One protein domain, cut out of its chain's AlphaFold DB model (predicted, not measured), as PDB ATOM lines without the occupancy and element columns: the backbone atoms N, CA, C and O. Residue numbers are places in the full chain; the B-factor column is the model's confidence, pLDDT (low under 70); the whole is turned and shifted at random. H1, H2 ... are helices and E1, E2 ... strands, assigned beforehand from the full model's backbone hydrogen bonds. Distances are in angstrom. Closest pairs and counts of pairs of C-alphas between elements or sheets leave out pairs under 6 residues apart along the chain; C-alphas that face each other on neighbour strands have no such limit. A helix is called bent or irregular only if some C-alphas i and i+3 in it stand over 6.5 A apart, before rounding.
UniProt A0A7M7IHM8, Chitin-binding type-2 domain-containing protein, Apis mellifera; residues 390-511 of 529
ATOM      1  N   LYS A 390     214.749   7.053 168.141       77.69
ATOM      2  CA  LYS A 390     214.038   6.627 166.929       77.69
ATOM      3  C   LYS A 390     212.653   7.256 166.856       77.69
ATOM      4  O   LYS A 390     211.714   6.802 167.513       77.69
ATOM      5  N   VAL A 391     212.546   8.274 166.016       83.94
ATOM      6  CA  VAL A 391     211.279   8.875 165.631       83.94
ATOM      7  C   VAL A 391     210.495   7.928 164.725       83.94
ATOM      8  O   VAL A 391     211.044   7.066 164.036       83.94
ATOM      9  N   MET A 392     209.178   8.088 164.778       86.94
ATOM     10  CA  MET A 392     208.201   7.492 163.873       86.94
ATOM     11  C   MET A 392     207.298   8.614 163.342       86.94
ATOM     12  O   MET A 392     207.119   9.618 164.029       86.94
ATOM     13  N   ASN A 393     206.659   8.451 162.182       88.12
ATOM     14  CA  ASN A 393     205.567   9.355 161.794       88.12
ATOM     15  C   ASN A 393     204.463   9.351 162.867       88.12
ATOM     16  O   ASN A 393     204.133   8.302 163.433       88.12
ATOM     17  N   ALA A 394     203.902  10.526 163.161       89.81
ATOM     18  CA  ALA A 394     202.772  10.658 164.069       89.81
ATOM     19  C   ALA A 394     201.543   9.889 163.536       89.81
ATOM     20  O   ALA A 394     201.290   9.905 162.331       89.81
ATOM     21  N   PRO A 395     200.750   9.227 164.401       89.62
ATOM     22  CA  PRO A 395     199.482   8.630 163.993       89.62
ATOM     23  C   PRO A 395     198.526   9.667 163.388       89.62
ATOM     24  O   PRO A 395     198.507  10.829 163.807       89.62
ATOM     25  N   ARG A 396     197.701   9.248 162.421       87.50
ATOM     26  CA  ARG A 396     196.815  10.135 161.643       87.50
ATOM     27  C   ARG A 396     195.803  10.889 162.515       87.50
ATOM     28  O   ARG A 396     195.331  11.957 162.140       87.50
ATOM     29  N   GLU A 397     195.512  10.379 163.706       90.69
ATOM     30  CA  GLU A 397     194.671  11.003 164.729       90.69
ATOM     31  C   GLU A 397     195.223  12.360 165.204       90.69
ATOM     32  O   GLU A 397     194.450  13.195 165.683       90.69
ATOM     33  N   TYR A 398     196.532  12.598 165.057       92.69
ATOM     34  CA  TYR A 398     197.203  13.859 165.383       92.69
ATOM     35  C   TYR A 398     197.289  14.837 164.206       92.69
ATOM     36  O   TYR A 398     197.724  15.964 164.417       92.69
ATOM     37  N   TYR A 399     196.901  14.449 162.989       92.31
ATOM     38  CA  TYR A 399     196.997  15.323 161.815       92.31
ATOM     39  C   TYR A 399     195.883  16.395 161.816       92.31
ATOM     40  O   TYR A 399     194.821  16.181 162.419       92.31
ATOM     41  N   PRO A 400     196.065  17.527 161.103       91.88
ATOM     42  CA  PRO A 400     194.996  18.498 160.889       91.88
ATOM     43  C   PRO A 400     193.766  17.880 160.208       91.88
ATOM     44  O   PRO A 400     193.873  17.016 159.332       91.88
ATOM     45  N   MET A 401     192.578  18.386 160.548       88.62
ATOM     46  CA  MET A 401     191.356  18.081 159.796       88.62
ATOM     47  C   MET A 401     191.518  18.552 158.347       88.62
ATOM     48  O   MET A 401     191.814  19.719 158.107       88.62
ATOM     49  N   GLY A 402     191.315  17.643 157.390       84.19
ATOM     50  CA  GLY A 402     191.547  17.922 155.969       84.19
ATOM     51  C   GLY A 402     192.999  17.753 155.504       84.19
ATOM     52  O   GLY A 402     193.308  18.174 154.400       84.19
ATOM     53  N   TYR A 403     193.891  17.136 156.292       83.69
ATOM     54  CA  TYR A 403     195.197  16.701 155.781       83.69
ATOM     55  C   TYR A 403     195.042  15.392 154.980       83.69
ATOM     56  O   TYR A 403     194.988  14.293 155.544       83.69
ATOM     57  N   ASP A 404     194.920  15.512 153.658       73.31
ATOM     58  CA  ASP A 404     194.553  14.438 152.724       73.31
ATOM     59  C   ASP A 404     195.662  14.066 151.716       73.31
ATOM     60  O   ASP A 404     195.402  13.646 150.589       73.31
ATOM     61  N   LYS A 405     196.930  14.101 152.152       65.19
ATOM     62  CA  LYS A 405     198.034  13.476 151.403       65.19
ATOM     63  C   LYS A 405     197.943  11.945 151.431       65.19
ATOM     64  O   LYS A 405     198.375  11.304 152.384       65.19
ATOM     65  N   ASN A 406     197.468  11.347 150.341       59.19
ATOM     66  CA  ASN A 406     197.496   9.897 150.092       59.19
ATOM     67  C   ASN A 406     198.909   9.335 149.767       59.19
ATOM     68  O   ASN A 406     199.023   8.458 148.912       59.19
ATOM     69  N   PHE A 407     199.986   9.853 150.374       54.66
ATOM     70  CA  PHE A 407     201.351   9.664 149.849       54.66
ATOM     71  C   PHE A 407     202.357   8.978 150.796       54.66
ATOM     72  O   PHE A 407     203.148   8.160 150.331       54.66
ATOM     73  N   ASP A 408     202.309   9.235 152.111       55.62
ATOM     74  CA  ASP A 408     203.479   9.009 152.989       55.62
ATOM     75  C   ASP A 408     203.352   7.892 154.046       55.62
ATOM     76  O   ASP A 408     204.257   7.708 154.862       55.62
ATOM     77  N   ASP A 409     202.297   7.067 154.000       56.50
ATOM     78  CA  ASP A 409     202.114   5.913 154.909       56.50
ATOM     79  C   ASP A 409     203.234   4.847 154.795       56.50
ATOM     80  O   ASP A 409     203.340   3.954 155.636       56.50
ATOM     81  N   ASN A 410     204.082   4.928 153.761       55.69
ATOM     82  CA  ASN A 410     205.210   4.020 153.525       55.69
ATOM     83  C   ASN A 410     206.590   4.646 153.831       55.69
ATOM     84  O   ASN A 410     207.620   3.992 153.652       55.69
ATOM     85  N   PHE A 411     206.649   5.891 154.322       54.94
ATOM     86  CA  PHE A 411     207.893   6.430 154.872       54.94
ATOM     87  C   PHE A 411     208.137   5.854 156.266       54.94
ATOM     88  O   PHE A 411     207.668   6.369 157.279       54.94
ATOM     89  N   ALA A 412     208.937   4.786 156.321       57.28
ATOM     90  CA  ALA A 412     209.538   4.282 157.551       57.28
ATOM     91  C   ALA A 412     210.621   5.261 158.054       57.28
ATOM     92  O   ALA A 412     211.813   4.957 158.018       57.28
ATOM     93  N   SER A 413     210.181   6.437 158.507       59.72
ATOM     94  CA  SER A 413     210.949   7.607 158.955       59.72
ATOM     95  C   SER A 413     211.682   7.392 160.285       59.72
ATOM     96  O   SER A 413     211.629   8.217 161.194       59.72
ATOM     97  N   ARG A 414     212.442   6.293 160.369       58.81
ATOM     98  CA  ARG A 414     213.472   6.053 161.387       58.81
ATOM     99  C   ARG A 414     214.658   6.987 161.137       58.81
ATOM    100  O   ARG A 414     215.743   6.550 160.769       58.81
ATOM    101  N   VAL A 415     214.395   8.282 161.267       69.31
ATOM    102  CA  VAL A 415     215.400   9.333 161.296       69.31
ATOM    103  C   VAL A 415     215.978   9.329 162.703       69.31
ATOM    104  O   VAL A 415     215.245   9.442 163.687       69.31
ATOM    105  N   ASP A 416     217.289   9.154 162.782       74.88
ATOM    106  CA  ASP A 416     218.032   9.273 164.027       74.88
ATOM    107  C   ASP A 416     218.143  10.765 164.378       74.88
ATOM    108  O   ASP A 416     218.738  11.551 163.636       74.88
ATOM    109  N   LEU A 417     217.511  11.165 165.481       74.94
ATOM    110  CA  LEU A 417     217.507  12.546 165.963       74.94
ATOM    111  C   LEU A 417     218.837  12.930 166.635       74.94
ATOM    112  O   LEU A 417     219.480  12.068 167.241       74.94
ATOM    113  N   PRO A 418     219.222  14.221 166.598       82.50
ATOM    114  CA  PRO A 418     220.199  14.756 167.539       82.50
ATOM    115  C   PRO A 418     219.627  14.736 168.967       82.50
ATOM    116  O   PRO A 418     218.413  14.815 169.155       82.50
ATOM    117  N   ASP A 419     220.497  14.674 169.974       80.38
ATOM    118  CA  ASP A 419     220.092  14.834 171.374       80.38
ATOM    119  C   ASP A 419     219.639  16.290 171.632       80.38
ATOM    120  O   ASP A 419     220.336  17.234 171.248       80.38
ATOM    121  N   THR A 420     218.488  16.475 172.289       88.62
ATOM    122  CA  THR A 420     217.870  17.787 172.578       88.62
ATOM    123  C   THR A 420     217.836  18.087 174.081       88.62
ATOM    124  O   THR A 420     218.213  17.255 174.908       88.62
ATOM    125  N   SER A 421     217.392  19.289 174.470       88.69
ATOM    126  CA  SER A 421     217.199  19.666 175.881       88.69
ATOM    127  C   SER A 421     215.931  19.073 176.511       88.69
ATOM    128  O   SER A 421     215.655  19.327 177.690       88.69
ATOM    129  N   PHE A 422     215.137  18.314 175.749       92.31
ATOM    130  CA  PHE A 422     213.908  17.712 176.239       92.31
ATOM    131  C   PHE A 422     214.166  16.390 176.973       92.31
ATOM    132  O   PHE A 422     214.734  15.441 176.433       92.31
ATOM    133  N   TYR A 423     213.652  16.287 178.201       91.44
ATOM    134  CA  TYR A 423     213.616  15.037 178.951       91.44
ATOM    135  C   TYR A 423     212.244  14.826 179.591       91.44
ATOM    136  O   TYR A 423     211.703  15.714 180.256       91.44
ATOM    137  N   CYS A 424     211.681  13.623 179.430       93.38
ATOM    138  CA  CYS A 424     210.384  13.276 180.015       93.38
ATOM    139  C   CYS A 424     210.377  13.321 181.551       93.38
ATOM    140  O   CYS A 424     209.317  13.538 182.127       93.38
ATOM    141  N   GLY A 425     211.514  13.094 182.221       91.38
ATOM    142  CA  GLY A 425     211.567  13.010 183.686       91.38
ATOM    143  C   GLY A 425     211.377  14.348 184.405       91.38
ATOM    144  O   GLY A 425     210.954  14.350 185.557       91.38
ATOM    145  N   ASP A 426     211.619  15.464 183.716       91.81
ATOM    146  CA  ASP A 426     211.459  16.818 184.267       91.81
ATOM    147  C   ASP A 426     210.022  17.354 184.111       91.81
ATOM    148  O   ASP A 426     209.699  18.457 184.561       91.81
ATOM    149  N   GLN A 427     209.144  16.589 183.451       93.69
ATOM    150  CA  GLN A 427     207.780  17.009 183.140       93.69
ATOM    151  C   GLN A 427     206.799  16.701 184.276       93.69
ATOM    152  O   GLN A 427     206.949  15.739 185.025       93.69
ATOM    153  N   LYS A 428     205.745  17.518 184.396       91.81
ATOM    154  CA  LYS A 428     204.764  17.423 185.496       91.81
ATOM    155  C   LYS A 428     203.591  16.478 185.215       91.81
ATOM    156  O   LYS A 428     202.959  15.999 186.155       91.81
ATOM    157  N   HIS A 429     203.248  16.250 183.945       94.06
ATOM    158  CA  HIS A 429     201.984  15.618 183.556       94.06
ATOM    159  C   HIS A 429     202.213  14.285 182.836       94.06
ATOM    160  O   HIS A 429     202.732  14.246 181.721       94.06
ATOM    161  N   PHE A 430     201.782  13.190 183.469       93.31
ATOM    162  CA  PHE A 430     201.890  11.838 182.922       93.31
ATOM    163  C   PHE A 430     200.516  11.155 182.835       93.31
ATOM    164  O   PHE A 430     199.783  11.150 183.831       93.31
ATOM    165  N   PRO A 431     200.180  10.531 181.691       94.62
ATOM    166  CA  PRO A 431     200.794  10.727 180.380       94.62
ATOM    167  C   PRO A 431     200.636  12.174 179.886       94.62
ATOM    168  O   PRO A 431     199.719  12.885 180.299       94.62
ATOM    169  N   GLY A 432     201.518  12.587 178.981       95.88
ATOM    170  CA  GLY A 432     201.487  13.900 178.343       95.88
ATOM    171  C   GLY A 432     202.223  13.907 177.005       95.88
ATOM    172  O   GLY A 432     203.050  13.034 176.732       95.88
ATOM    173  N   LEU A 433     201.889  14.889 176.172       97.12
ATOM    174  CA  LEU A 433     202.485  15.155 174.872       97.12
ATOM    175  C   LEU A 433     203.182  16.514 174.906       97.12
ATOM    176  O   LEU A 433     202.587  17.511 175.327       97.12
ATOM    177  N   TYR A 434     204.431  16.538 174.460       97.31
ATOM    178  CA  TYR A 434     205.334  17.669 174.633       97.31
ATOM    179  C   TYR A 434     206.002  18.023 173.306       97.31
ATOM    180  O   TYR A 434     206.663  17.170 172.714       97.31
ATOM    181  N   ALA A 435     205.834  19.260 172.842       96.94
ATOM    182  CA  ALA A 435     206.564  19.783 171.690       96.94
ATOM    183  C   ALA A 435     208.061  19.898 172.016       96.94
ATOM    184  O   ALA A 435     208.409  20.382 173.100       96.94
ATOM    185  N   ASP A 436     208.930  19.506 171.082       95.81
ATOM    186  CA  ASP A 436     210.365  19.781 171.182       95.81
ATOM    187  C   ASP A 436     210.697  21.112 170.484       95.81
ATOM    188  O   ASP A 436     210.611  21.237 169.259       95.81
ATOM    189  N   GLU A 437     211.056  22.119 171.281       95.25
ATOM    190  CA  GLU A 437     211.412  23.462 170.803       95.25
ATOM    191  C   GLU A 437     212.769  23.493 170.079       95.25
ATOM    192  O   GLU A 437     212.936  24.281 169.144       95.25
ATOM    193  N   ASP A 438     213.712  22.612 170.439       93.50
ATOM    194  CA  ASP A 438     215.030  22.509 169.795       93.50
ATOM    195  C   ASP A 438     214.909  21.915 168.377       93.50
ATOM    196  O   ASP A 438     215.712  22.218 167.493       93.50
ATOM    197  N   LEU A 439     213.856  21.123 168.134       92.50
ATOM    198  CA  LEU A 439     213.462  20.596 166.818       92.50
ATOM    199  C   LEU A 439     212.374  21.444 166.134       92.50
ATOM    200  O   LEU A 439     211.683  20.968 165.227       92.50
ATOM    201  N   GLY A 440     212.190  22.696 166.568       94.12
ATOM    202  CA  GLY A 440     211.249  23.642 165.959       94.12
ATOM    203  C   GLY A 440     209.793  23.171 165.978       94.12
ATOM    204  O   GLY A 440     209.020  23.547 165.100       94.12
ATOM    205  N   CYS A 441     209.425  22.321 166.941       96.56
ATOM    206  CA  CYS A 441     208.121  21.675 167.079       96.56
ATOM    207  C   CYS A 441     207.717  20.782 165.889       96.56
ATOM    208  O   CYS A 441     206.551  20.407 165.769       96.56
ATOM    209  N   MET A 442     208.658  20.386 165.022       94.50
ATOM    210  CA  MET A 442     208.411  19.348 164.006       94.50
ATOM    211  C   MET A 442     208.215  17.967 164.650       94.50
ATOM    212  O   MET A 442     207.513  17.116 164.104       94.50
ATOM    213  N   VAL A 443     208.831  17.755 165.817       93.81
ATOM    214  CA  VAL A 443     208.736  16.536 166.623       93.81
ATOM    215  C   VAL A 443     208.042  16.836 167.951       93.81
ATOM    216  O   VAL A 443     208.199  17.913 168.528       93.81
ATOM    217  N   PHE A 444     207.294  15.852 168.446       95.62
ATOM    218  CA  PHE A 444     206.779  15.827 169.811       95.62
ATOM    219  C   PHE A 444     207.081  14.496 170.503       95.62
ATOM    220  O   PHE A 444     207.218  13.449 169.865       95.62
ATOM    221  N   HIS A 445     207.140  14.527 171.831       95.25
ATOM    222  CA  HIS A 445     207.380  13.362 172.672       95.25
ATOM    223  C   HIS A 445     206.123  13.001 173.455       95.25
ATOM    224  O   HIS A 445     205.540  13.833 174.150       95.25
ATOM    225  N   VAL A 446     205.724  11.733 173.374       95.00
ATOM    226  CA  VAL A 446     204.744  11.135 174.280       95.00
ATOM    227  C   VAL A 446     205.505  10.568 175.473       95.00
ATOM    228  O   VAL A 446     206.259   9.603 175.327       95.00
ATOM    229  N   CYS A 447     205.294  11.163 176.644       95.38
ATOM    230  CA  CYS A 447     205.814  10.688 177.922       95.38
ATOM    231  C   CYS A 447     204.700   9.968 178.685       95.38
ATOM    232  O   CYS A 447     203.613  10.524 178.853       95.38
ATOM    233  N   ALA A 448     204.957   8.767 179.204       92.81
ATOM    234  CA  ALA A 448     204.015   8.059 180.070       92.81
ATOM    235  C   ALA A 448     204.741   7.269 181.165       92.81
ATOM    236  O   ALA A 448     205.869   6.825 180.977       92.81
ATOM    237  N   LEU A 449     204.078   7.087 182.308       90.56
ATOM    238  CA  LEU A 449     204.601   6.329 183.441       90.56
ATOM    239  C   LEU A 449     203.849   4.994 183.542       90.56
ATOM    240  O   LEU A 449     202.690   4.957 183.969       90.56
ATOM    241  N   THR A 450     204.487   3.913 183.094       86.69
ATOM    242  CA  THR A 450     204.001   2.539 183.278       86.69
ATOM    243  C   THR A 450     204.495   1.988 184.615       86.69
ATOM    244  O   THR A 450     205.283   2.623 185.315       86.69
ATOM    245  N   ASP A 451     204.027   0.798 184.991       84.31
ATOM    246  CA  ASP A 451     204.477   0.146 186.226       84.31
ATOM    247  C   ASP A 451     205.916  -0.414 186.101       84.31
ATOM    248  O   ASP A 451     206.570  -0.653 187.114       84.31
ATOM    249  N   ASP A 452     206.436  -0.523 184.869       82.69
ATOM    250  CA  ASP A 452     207.835  -0.851 184.550       82.69
ATOM    251  C   ASP A 452     208.766   0.381 184.526       82.69
ATOM    252  O   ASP A 452     209.990   0.227 184.518       82.69
ATOM    253  N   GLY A 453     208.217   1.604 184.504       88.00
ATOM    254  CA  GLY A 453     208.987   2.851 184.556       88.00
ATOM    255  C   GLY A 453     208.498   3.961 183.620       88.00
ATOM    256  O   GLY A 453     207.352   4.001 183.176       88.00
ATOM    257  N   LEU A 454     209.388   4.917 183.344       90.94
ATOM    258  CA  LEU A 454     209.121   6.051 182.459       90.94
ATOM    259  C   LEU A 454     209.395   5.665 180.999       90.94
ATOM    260  O   LEU A 454     210.538   5.382 180.641       90.94
ATOM    261  N   ILE A 455     208.367   5.710 180.152       90.38
ATOM    262  CA  ILE A 455     208.494   5.512 178.704       90.38
ATOM    263  C   ILE A 455     208.423   6.850 177.958       90.38
ATOM    264  O   ILE A 455     207.617   7.725 178.284       90.38
ATOM    265  N   MET A 456     209.259   6.981 176.927       90.31
ATOM    266  CA  MET A 456     209.283   8.103 175.989       90.31
ATOM    267  C   MET A 456     209.185   7.566 174.561       90.31
ATOM    268  O   MET A 456     209.925   6.650 174.197       90.31
ATOM    269  N   LYS A 457     208.308   8.148 173.739       90.50
ATOM    270  CA  LYS A 457     208.233   7.860 172.300       90.50
ATOM    271  C   LYS A 457     208.122   9.153 171.496       90.50
ATOM    272  O   LYS A 457     207.216   9.948 171.735       90.50
ATOM    273  N   SER A 458     209.042   9.339 170.557       91.94
ATOM    274  CA  SER A 458     209.156  10.539 169.722       91.94
ATOM    275  C   SER A 458     208.399  10.364 168.402       91.94
ATOM    276  O   SER A 458     208.481   9.305 167.774       91.94
ATOM    277  N   PHE A 459     207.684  11.399 167.962       92.81
ATOM    278  CA  PHE A 459     206.849  11.378 166.762       92.81
ATOM    279  C   PHE A 459     207.041  12.628 165.896       92.81
ATOM    280  O   PHE A 459     207.071  13.739 166.416       92.81
ATOM    281  N   LEU A 460     207.125  12.442 164.577       92.44
ATOM    282  CA  LEU A 460     207.243  13.506 163.576       92.44
ATOM    283  C   LEU A 460     205.859  13.930 163.068       92.44
ATOM    284  O   LEU A 460     205.089  13.083 162.605       92.44
ATOM    285  N   CYS A 461     205.554  15.226 163.115       93.12
ATOM    286  CA  CYS A 461     204.394  15.788 162.424       93.12
ATOM    287  C   CYS A 461     204.598  15.762 160.894       93.12
ATOM    288  O   CYS A 461     205.729  15.906 160.423       93.12
ATOM    289  N   PRO A 462     203.534  15.572 160.090       90.88
ATOM    290  CA  PRO A 462     203.659  15.494 158.637       90.88
ATOM    291  C   PRO A 462     204.062  16.845 158.021       90.88
ATOM    292  O   PRO A 462     203.901  17.902 158.635       90.88
ATOM    293  N   GLU A 463     204.566  16.821 156.785       88.12
ATOM    294  CA  GLU A 463     205.087  18.007 156.087       88.12
ATOM    295  C   GLU A 463     204.158  19.233 156.175       88.12
ATOM    296  O   GLU A 463     202.940  19.124 155.987       88.12
ATOM    297  N   SER A 464     204.750  20.415 156.368       91.00
ATOM    298  CA  SER A 464     204.048  21.700 156.533       91.00
ATOM    299  C   SER A 464     203.128  21.785 157.764       91.00
ATOM    300  O   SER A 464     202.277  22.674 157.840       91.00
ATOM    301  N   THR A 465     203.315  20.912 158.756       95.00
ATOM    302  CA  THR A 465     202.642  20.991 160.060       95.00
ATOM    303  C   THR A 465     203.655  20.927 161.202       95.00
ATOM    304  O   THR A 465     204.720  20.331 161.057       95.00
ATOM    305  N   LEU A 466     203.323  21.556 162.328       96.56
ATOM    306  CA  LEU A 466     204.098  21.555 163.573       96.56
ATOM    307  C   LEU A 466     203.188  21.107 164.720       96.56
ATOM    308  O   LEU A 466     201.970  21.267 164.637       96.56
ATOM    309  N   PHE A 467     203.751  20.558 165.792       97.81
ATOM    310  CA  PHE A 467     202.977  20.172 166.966       97.81
ATOM    311  C   PHE A 467     202.524  21.404 167.756       97.81
ATOM    312  O   PHE A 467     203.329  22.154 168.303       97.81
ATOM    313  N   ASP A 468     201.212  21.584 167.827       97.56
ATOM    314  CA  ASP A 468     200.533  22.636 168.562       97.56
ATOM    315  C   ASP A 468     200.235  22.161 169.988       97.56
ATOM    316  O   ASP A 468     199.339  21.348 170.250       97.56
ATOM    317  N   GLN A 469     201.010  22.701 170.926       97.00
ATOM    318  CA  GLN A 469     200.932  22.362 172.338       97.00
ATOM    319  C   GLN A 469     199.597  22.763 172.995       97.00
ATOM    320  O   GLN A 469     199.273  22.232 174.058       97.00
ATOM    321  N   THR A 470     198.801  23.659 172.391       96.19
ATOM    322  CA  THR A 470     197.494  24.071 172.939       96.19
ATOM    323  C   THR A 470     196.407  23.020 172.709       96.19
ATOM    324  O   THR A 470     195.564  22.802 173.578       96.19
ATOM    325  N   ILE A 471     196.450  22.330 171.562       95.38
ATOM    326  CA  ILE A 471     195.461  21.312 171.157       95.38
ATOM    327  C   ILE A 471     195.992  19.871 171.222       95.38
ATOM    328  O   ILE A 471     195.233  18.933 170.979       95.38
ATOM    329  N   LEU A 472     197.276  19.692 171.558       96.38
ATOM    330  CA  LEU A 472     197.992  18.410 171.620       96.38
ATOM    331  C   LEU A 472     197.971  17.629 170.287       96.38
ATOM    332  O   LEU A 472     197.824  16.403 170.275       96.38
ATOM    333  N   LYS A 473     198.088  18.337 169.156       96.25
ATOM    334  CA  LYS A 473     198.045  17.782 167.788       96.25
ATOM    335  C   LYS A 473     198.958  18.544 166.834       96.25
ATOM    336  O   LYS A 473     199.321  19.680 167.104       96.25
ATOM    337  N   CYS A 474     199.269  17.955 165.684       96.31
ATOM    338  CA  CYS A 474     199.882  18.678 164.578       96.31
ATOM    339  C   CYS A 474     198.871  19.673 163.975       96.31
ATOM    340  O   CYS A 474     197.738  19.307 163.655       96.31
ATOM    341  N   ASN A 475     199.290  20.922 163.800       96.94
ATOM    342  CA  ASN A 475     198.536  22.020 163.197       96.94
ATOM    343  C   ASN A 475     199.378  22.648 162.069       96.94
ATOM    344  O   ASN A 475     200.584  22.412 161.981       96.94
ATOM    345  N   TRP A 476     198.774  23.431 161.176       94.94
ATOM    346  CA  TRP A 476     199.525  24.096 160.105       94.94
ATOM    347  C   TRP A 476     200.572  25.049 160.688       94.94
ATOM    348  O   TRP A 476     200.274  25.797 161.616       94.94
ATOM    349  N   TRP A 477     201.790  25.038 160.135       95.00
ATOM    350  CA  TRP A 477     202.959  25.712 160.725       95.00
ATOM    351  C   TRP A 477     202.747  27.201 161.059       95.00
ATOM    352  O   TRP A 477     203.310  27.698 162.026       95.00
ATOM    353  N   PHE A 478     201.906  27.902 160.294       94.94
ATOM    354  CA  PHE A 478     201.601  29.326 160.467       94.94
ATOM    355  C   PHE A 478     200.558  29.631 161.562       94.94
ATOM    356  O   PHE A 478     200.313  30.800 161.849       94.94
ATOM    357  N   TYR A 479     199.963  28.609 162.187       95.44
ATOM    358  CA  TYR A 479     199.119  28.743 163.382       95.44
ATOM    359  C   TYR A 479     199.850  28.382 164.689       95.44
ATOM    360  O   TYR A 479     199.270  28.547 165.760       95.44
ATOM    361  N   VAL A 480     201.096  27.896 164.628       96.75
ATOM    362  CA  VAL A 480     201.825  27.364 165.793       96.75
ATOM    363  C   VAL A 480     202.937  28.314 166.230       96.75
ATOM    364  O   VAL A 480     203.977  28.402 165.578       96.75
ATOM    365  N   ASP A 481     202.772  28.970 167.384       96.56
ATOM    366  CA  ASP A 481     203.906  29.601 168.068       96.56
ATOM    367  C   ASP A 481     204.703  28.546 168.842       96.56
ATOM    368  O   ASP A 481     204.466  28.278 170.022       96.56
ATOM    369  N   CYS A 482     205.674  27.943 168.156       96.50
ATOM    370  CA  CYS A 482     206.532  26.930 168.752       96.50
ATOM    371  C   CYS A 482     207.275  27.437 170.004       96.50
ATOM    372  O   CYS A 482     207.476  26.657 170.931       96.50
ATOM    373  N   LYS A 483     207.622  28.732 170.088       96.31
ATOM    374  CA  LYS A 483     208.377  29.302 171.224       96.31
ATOM    375  C   LYS A 483     207.545  29.485 172.493       96.31
ATOM    376  O   LYS A 483     208.106  29.745 173.554       96.31
ATOM    377  N   ALA A 484     206.221  29.379 172.392       95.94
ATOM    378  CA  ALA A 484     205.339  29.370 173.549       95.94
ATOM    379  C   ALA A 484     205.177  27.960 174.152       95.94
ATOM    380  O   ALA A 484     204.668  27.834 175.270       95.94
ATOM    381  N   SER A 485     205.591  26.899 173.450       95.75
ATOM    382  CA  SER A 485     205.229  25.512 173.770       95.75
ATOM    383  C   SER A 485     205.585  25.102 175.195       95.75
ATOM    384  O   SER A 485     204.727  24.598 175.917       95.75
ATOM    385  N   ARG A 486     206.806  25.378 175.661       94.12
ATOM    386  CA  ARG A 486     207.265  25.014 177.012       94.12
ATOM    387  C   ARG A 486     206.499  25.724 178.131       94.12
ATOM    388  O   ARG A 486     206.419  25.198 179.239       94.12
ATOM    389  N   SER A 487     205.872  26.870 177.846       95.94
ATOM    390  CA  SER A 487     204.931  27.527 178.772       95.94
ATOM    391  C   SER A 487     203.525  26.904 178.754       95.94
ATOM    392  O   SER A 487     202.782  27.022 179.724       95.94
ATOM    393  N   LEU A 488     203.178  26.194 177.677       96.31
ATOM    394  CA  LEU A 488     201.870  25.586 177.411       96.31
ATOM    395  C   LEU A 488     201.811  24.084 177.751       96.31
ATOM    396  O   LEU A 488     200.799  23.432 177.501       96.31
ATOM    397  N   TYR A 489     202.853  23.511 178.360       96.31
ATOM    398  CA  TYR A 489     202.888  22.103 178.797       96.31
ATOM    399  C   TYR A 489     201.779  21.726 179.808       96.31
ATOM    400  O   TYR A 489     201.446  20.544 179.951       96.31
ATOM    401  N   ASP A 490     201.151  22.710 180.459       96.31
ATOM    402  CA  ASP A 490     199.975  22.531 181.320       96.31
ATOM    403  C   ASP A 490     198.699  22.146 180.530       96.31
ATOM    404  O   ASP A 490     197.761  21.590 181.106       96.31
ATOM    405  N   SER A 491     198.687  22.277 179.195       96.31
ATOM    406  CA  SER A 491     197.664  21.678 178.314       96.31
ATOM    407  C   SER A 491     197.542  20.155 178.474       96.31
ATOM    408  O   SER A 491     196.530  19.575 178.090       96.31
ATOM    409  N   ASN A 492     198.530  19.486 179.086       96.62
ATOM    410  CA  ASN A 492     198.484  18.060 179.421       96.62
ATOM    411  C   ASN A 492     197.658  17.714 180.679       96.62
ATOM    412  O   ASN A 492     197.459  16.534 180.990       96.62
ATOM    413  N   ILE A 493     197.137  18.703 181.413       96.25
ATOM    414  CA  ILE A 493     196.299  18.485 182.604       96.25
ATOM    415  C   ILE A 493     195.049  17.616 182.324       96.25
ATOM    416  O   ILE A 493     194.761  16.736 183.141       96.25
ATOM    417  N   PRO A 494     194.288  17.781 181.219       94.88
ATOM    418  CA  PRO A 494     193.097  16.969 180.963       94.88
ATOM    419  C   PRO A 494     193.421  15.505 180.641       94.88
ATOM    420  O   PRO A 494     192.741  14.612 181.146       94.88
ATOM    421  N   ILE A 495     194.462  15.244 179.839       93.00
ATOM    422  CA  ILE A 495     194.852  13.876 179.457       93.00
ATOM    423  C   ILE A 495     195.452  13.112 180.644       93.00
ATOM    424  O   ILE A 495     195.026  11.987 180.909       93.00
ATOM    425  N   SER A 496     196.342  13.738 181.421       93.06
ATOM    426  CA  SER A 496     196.923  13.121 182.623       93.06
ATOM    427  C   SER A 496     195.857  12.791 183.678       93.06
ATOM    428  O   SER A 496     195.802  11.658 184.159       93.06
ATOM    429  N   LYS A 497     194.928  13.713 183.973       94.25
ATOM    430  CA  LYS A 497     193.803  13.457 184.899       94.25
ATOM    431  C   LYS A 497     192.833  12.388 184.383       94.25
ATOM    432  O   LYS A 497     192.390  11.547 185.164       94.25
ATOM    433  N   SER A 498     192.522  12.388 183.085       92.56
ATOM    434  CA  SER A 498     191.670  11.363 182.458       92.56
ATOM    435  C   SER A 498     192.292   9.966 182.574       92.56
ATOM    436  O   SER A 498     191.623   9.016 182.982       92.56
ATOM    437  N   TYR A 499     193.597   9.848 182.314       90.94
ATOM    438  CA  TYR A 499     194.335   8.597 182.481       90.94
ATOM    439  C   TYR A 499     194.408   8.142 183.944       90.94
ATOM    440  O   TYR A 499     194.193   6.964 184.209       90.94
ATOM    441  N   GLN A 500     194.660   9.041 184.903       90.25
ATOM    442  CA  GLN A 500     194.671   8.690 186.330       90.25
ATOM    443  C   GLN A 500     193.320   8.112 186.780       90.25
ATOM    444  O   GLN A 500     193.284   7.067 187.431       90.25
ATOM    445  N   LEU A 501     192.210   8.732 186.359       92.12
ATOM    446  CA  LEU A 501     190.862   8.212 186.592       92.12
ATOM    447  C   LEU A 501     190.659   6.840 185.925       92.12
ATOM    448  O   LEU A 501     190.156   5.917 186.562       92.12
ATOM    449  N   MET A 502     191.083   6.677 184.669       89.31
ATOM    450  CA  MET A 502     190.963   5.408 183.943       89.31
ATOM    451  C   MET A 502     191.800   4.286 184.579       89.31
ATOM    452  O   MET A 502     191.298   3.173 184.731       89.31
ATOM    453  N   LYS A 503     193.036   4.568 185.015       88.19
ATOM    454  CA  LYS A 503     193.913   3.604 185.700       88.19
ATOM    455  C   LYS A 503     193.328   3.192 187.055       88.19
ATOM    456  O   LYS A 503     193.314   2.007 187.369       88.19
ATOM    457  N   ALA A 504     192.761   4.132 187.818       88.94
ATOM    458  CA  ALA A 504     192.041   3.819 189.055       88.94
ATOM    459  C   ALA A 504     190.821   2.911 188.802       88.94
ATOM    460  O   ALA A 504     190.672   1.879 189.456       88.94
ATOM    461  N   LEU A 505     189.981   3.236 187.811       90.19
ATOM    462  CA  LEU A 505     188.824   2.413 187.433       90.19
ATOM    463  C   LEU A 505     189.227   1.005 186.953       90.19
ATOM    464  O   LEU A 505     188.522   0.039 187.250       90.19
ATOM    465  N   ALA A 506     190.367   0.872 186.266       87.69
ATOM    466  CA  ALA A 506     190.927  -0.417 185.863       87.69
ATOM    467  C   ALA A 506     191.423  -1.253 187.059       87.69
ATOM    468  O   ALA A 506     191.184  -2.459 187.099       87.69
ATOM    469  N   PHE A 507     192.045  -0.634 188.071       86.38
ATOM    470  CA  PHE A 507     192.411  -1.340 189.307       86.38
ATOM    471  C   PHE A 507     191.177  -1.857 190.066       86.38
ATOM    472  O   PHE A 507     191.166  -3.011 190.495       86.38
ATOM    473  N   PHE A 508     190.118  -1.050 190.196       86.25
ATOM    474  CA  PHE A 508     188.892  -1.478 190.884       86.25
ATOM    475  C   PHE A 508     188.129  -2.581 190.131       86.25
ATOM    476  O   PHE A 508     187.578  -3.482 190.767       86.25
ATOM    477  N   SER A 509     188.108  -2.562 188.793       85.12
ATOM    478  CA  SER A 509     187.469  -3.631 188.013       85.12
ATOM    479  C   SER A 509     188.267  -4.940 188.052       85.12
ATOM    480  O   SER A 509     187.667  -6.007 188.184       85.12
ATOM    481  N   ALA A 510     189.603  -4.870 188.034       77.06
ATOM    482  CA  ALA A 510     190.468  -6.032 188.229       77.06
ATOM    483  C   ALA A 510     190.255  -6.689 189.604       77.06
ATOM    484  O   ALA A 510     190.157  -7.913 189.678       77.06
ATOM    485  N   TYR A 511     190.112  -5.892 190.672       72.06
ATOM    486  CA  TYR A 511     189.848  -6.401 192.023       72.06
ATOM    487  C   TYR A 511     188.523  -7.179 192.090       72.06
ATOM    488  O   TYR A 511     188.516  -8.353 192.456       72.06
TER     489      TYR A 511
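This is residues 390 to 511 of the 529 residues of the protein "Chitin-binding type-2 domain-containing protein" of Apis mellifera (UniProt A0A7M7IHM8). What shape do these atoms make? A small three-stranded sheet, E1 E2 E3, has the short hairpin E4 E5 beside one of its ends and the helices H1 and H2 along its E1 edge; the last residues of H2, 501 to 511, stick out as an arm, and residues 390 to 431, with no named element, loop about the body. What is it built of? The printed part has 122 residues with five named strands followed by two named helices, E1 E2 E3 E4 E5 H1 H2; both sheets, E1 - E2 - E3 and E4 - E5, are antiparallel, and the class is mixed, though under half of the residues, 57, are in named elements. How spread out is it? It is compact, with a radius of gyration of the C-alphas of 15.2 A, and spans 46 by 30 by 27 A, only just elongated.

Where does the first stretch meet a strand? Residues 392 to 393 pair, parallel, with residues 459 to 460 of E3, residues 453 to 460. How is the larger sheet joined? E1, residues 432 to 435, E2, residues 443 to 450, and E3 form a meander, each strand the antiparallel neighbour of the one before, and E1 and E3 are its edge strands. N 434 and O 445 are 2.9 A apart across the hairpin E1 and E2, and N 446 and O 457 are 2.8 A apart across the hairpin E2 and E3. What follows? E4, residues 465 to 468, and E5, residues 473 to 476, form an antiparallel hairpin, with N 466 and O 475 2.9 A apart; the closest C-alphas of E2 and E4 are those of Phe 444 and Phe 467, 6.4 A apart, and E5 is apart from E1, E2 and E3. Where are the helices? H1, residues 482 to 487, and H2, residues 489 to 511, meet only through their link and only graze the larger sheet; the closest C-alphas of E1 and H2 are those of Gly 432 and Asn 492, 5.2 A apart. O i to N i+4 pairs are within hydrogen-bond range in 0 of 2 for H1, beside 2 of 3 O i to N i+3 pairs, and in 16 of 19 for H2.

Where do the strands begin, and which are long? C-alpha 432, the first of E1, is at (201.487, 13.900, 178.343); E2 measures 22.3 A and E3 23.6 A from first to last C-alpha. Where does H2 run? It measures 34.0 A, from C-alpha 489 at (202.888, 22.103, 178.797) to C-alpha 511 at (189.848, -6.401, 192.023), with a kink of 30 degrees near residue 496. Are the helices even? Both are irregular: C-alphas 483 and 486 of H1 are 7.3 A apart, and C-alphas 491 and 494 of H2 are 7.1 A apart.

How far does it reach? The two C-alphas farthest apart, those of Phe 478 and Tyr 511, are 49.1 A apart. Is anything cut, or any link long? The printed part has no cut, and no link between named elements is long. Where is confidence low? The mean pLDDT of the printed part is 88.5, and residues 405 to 415 are under 70.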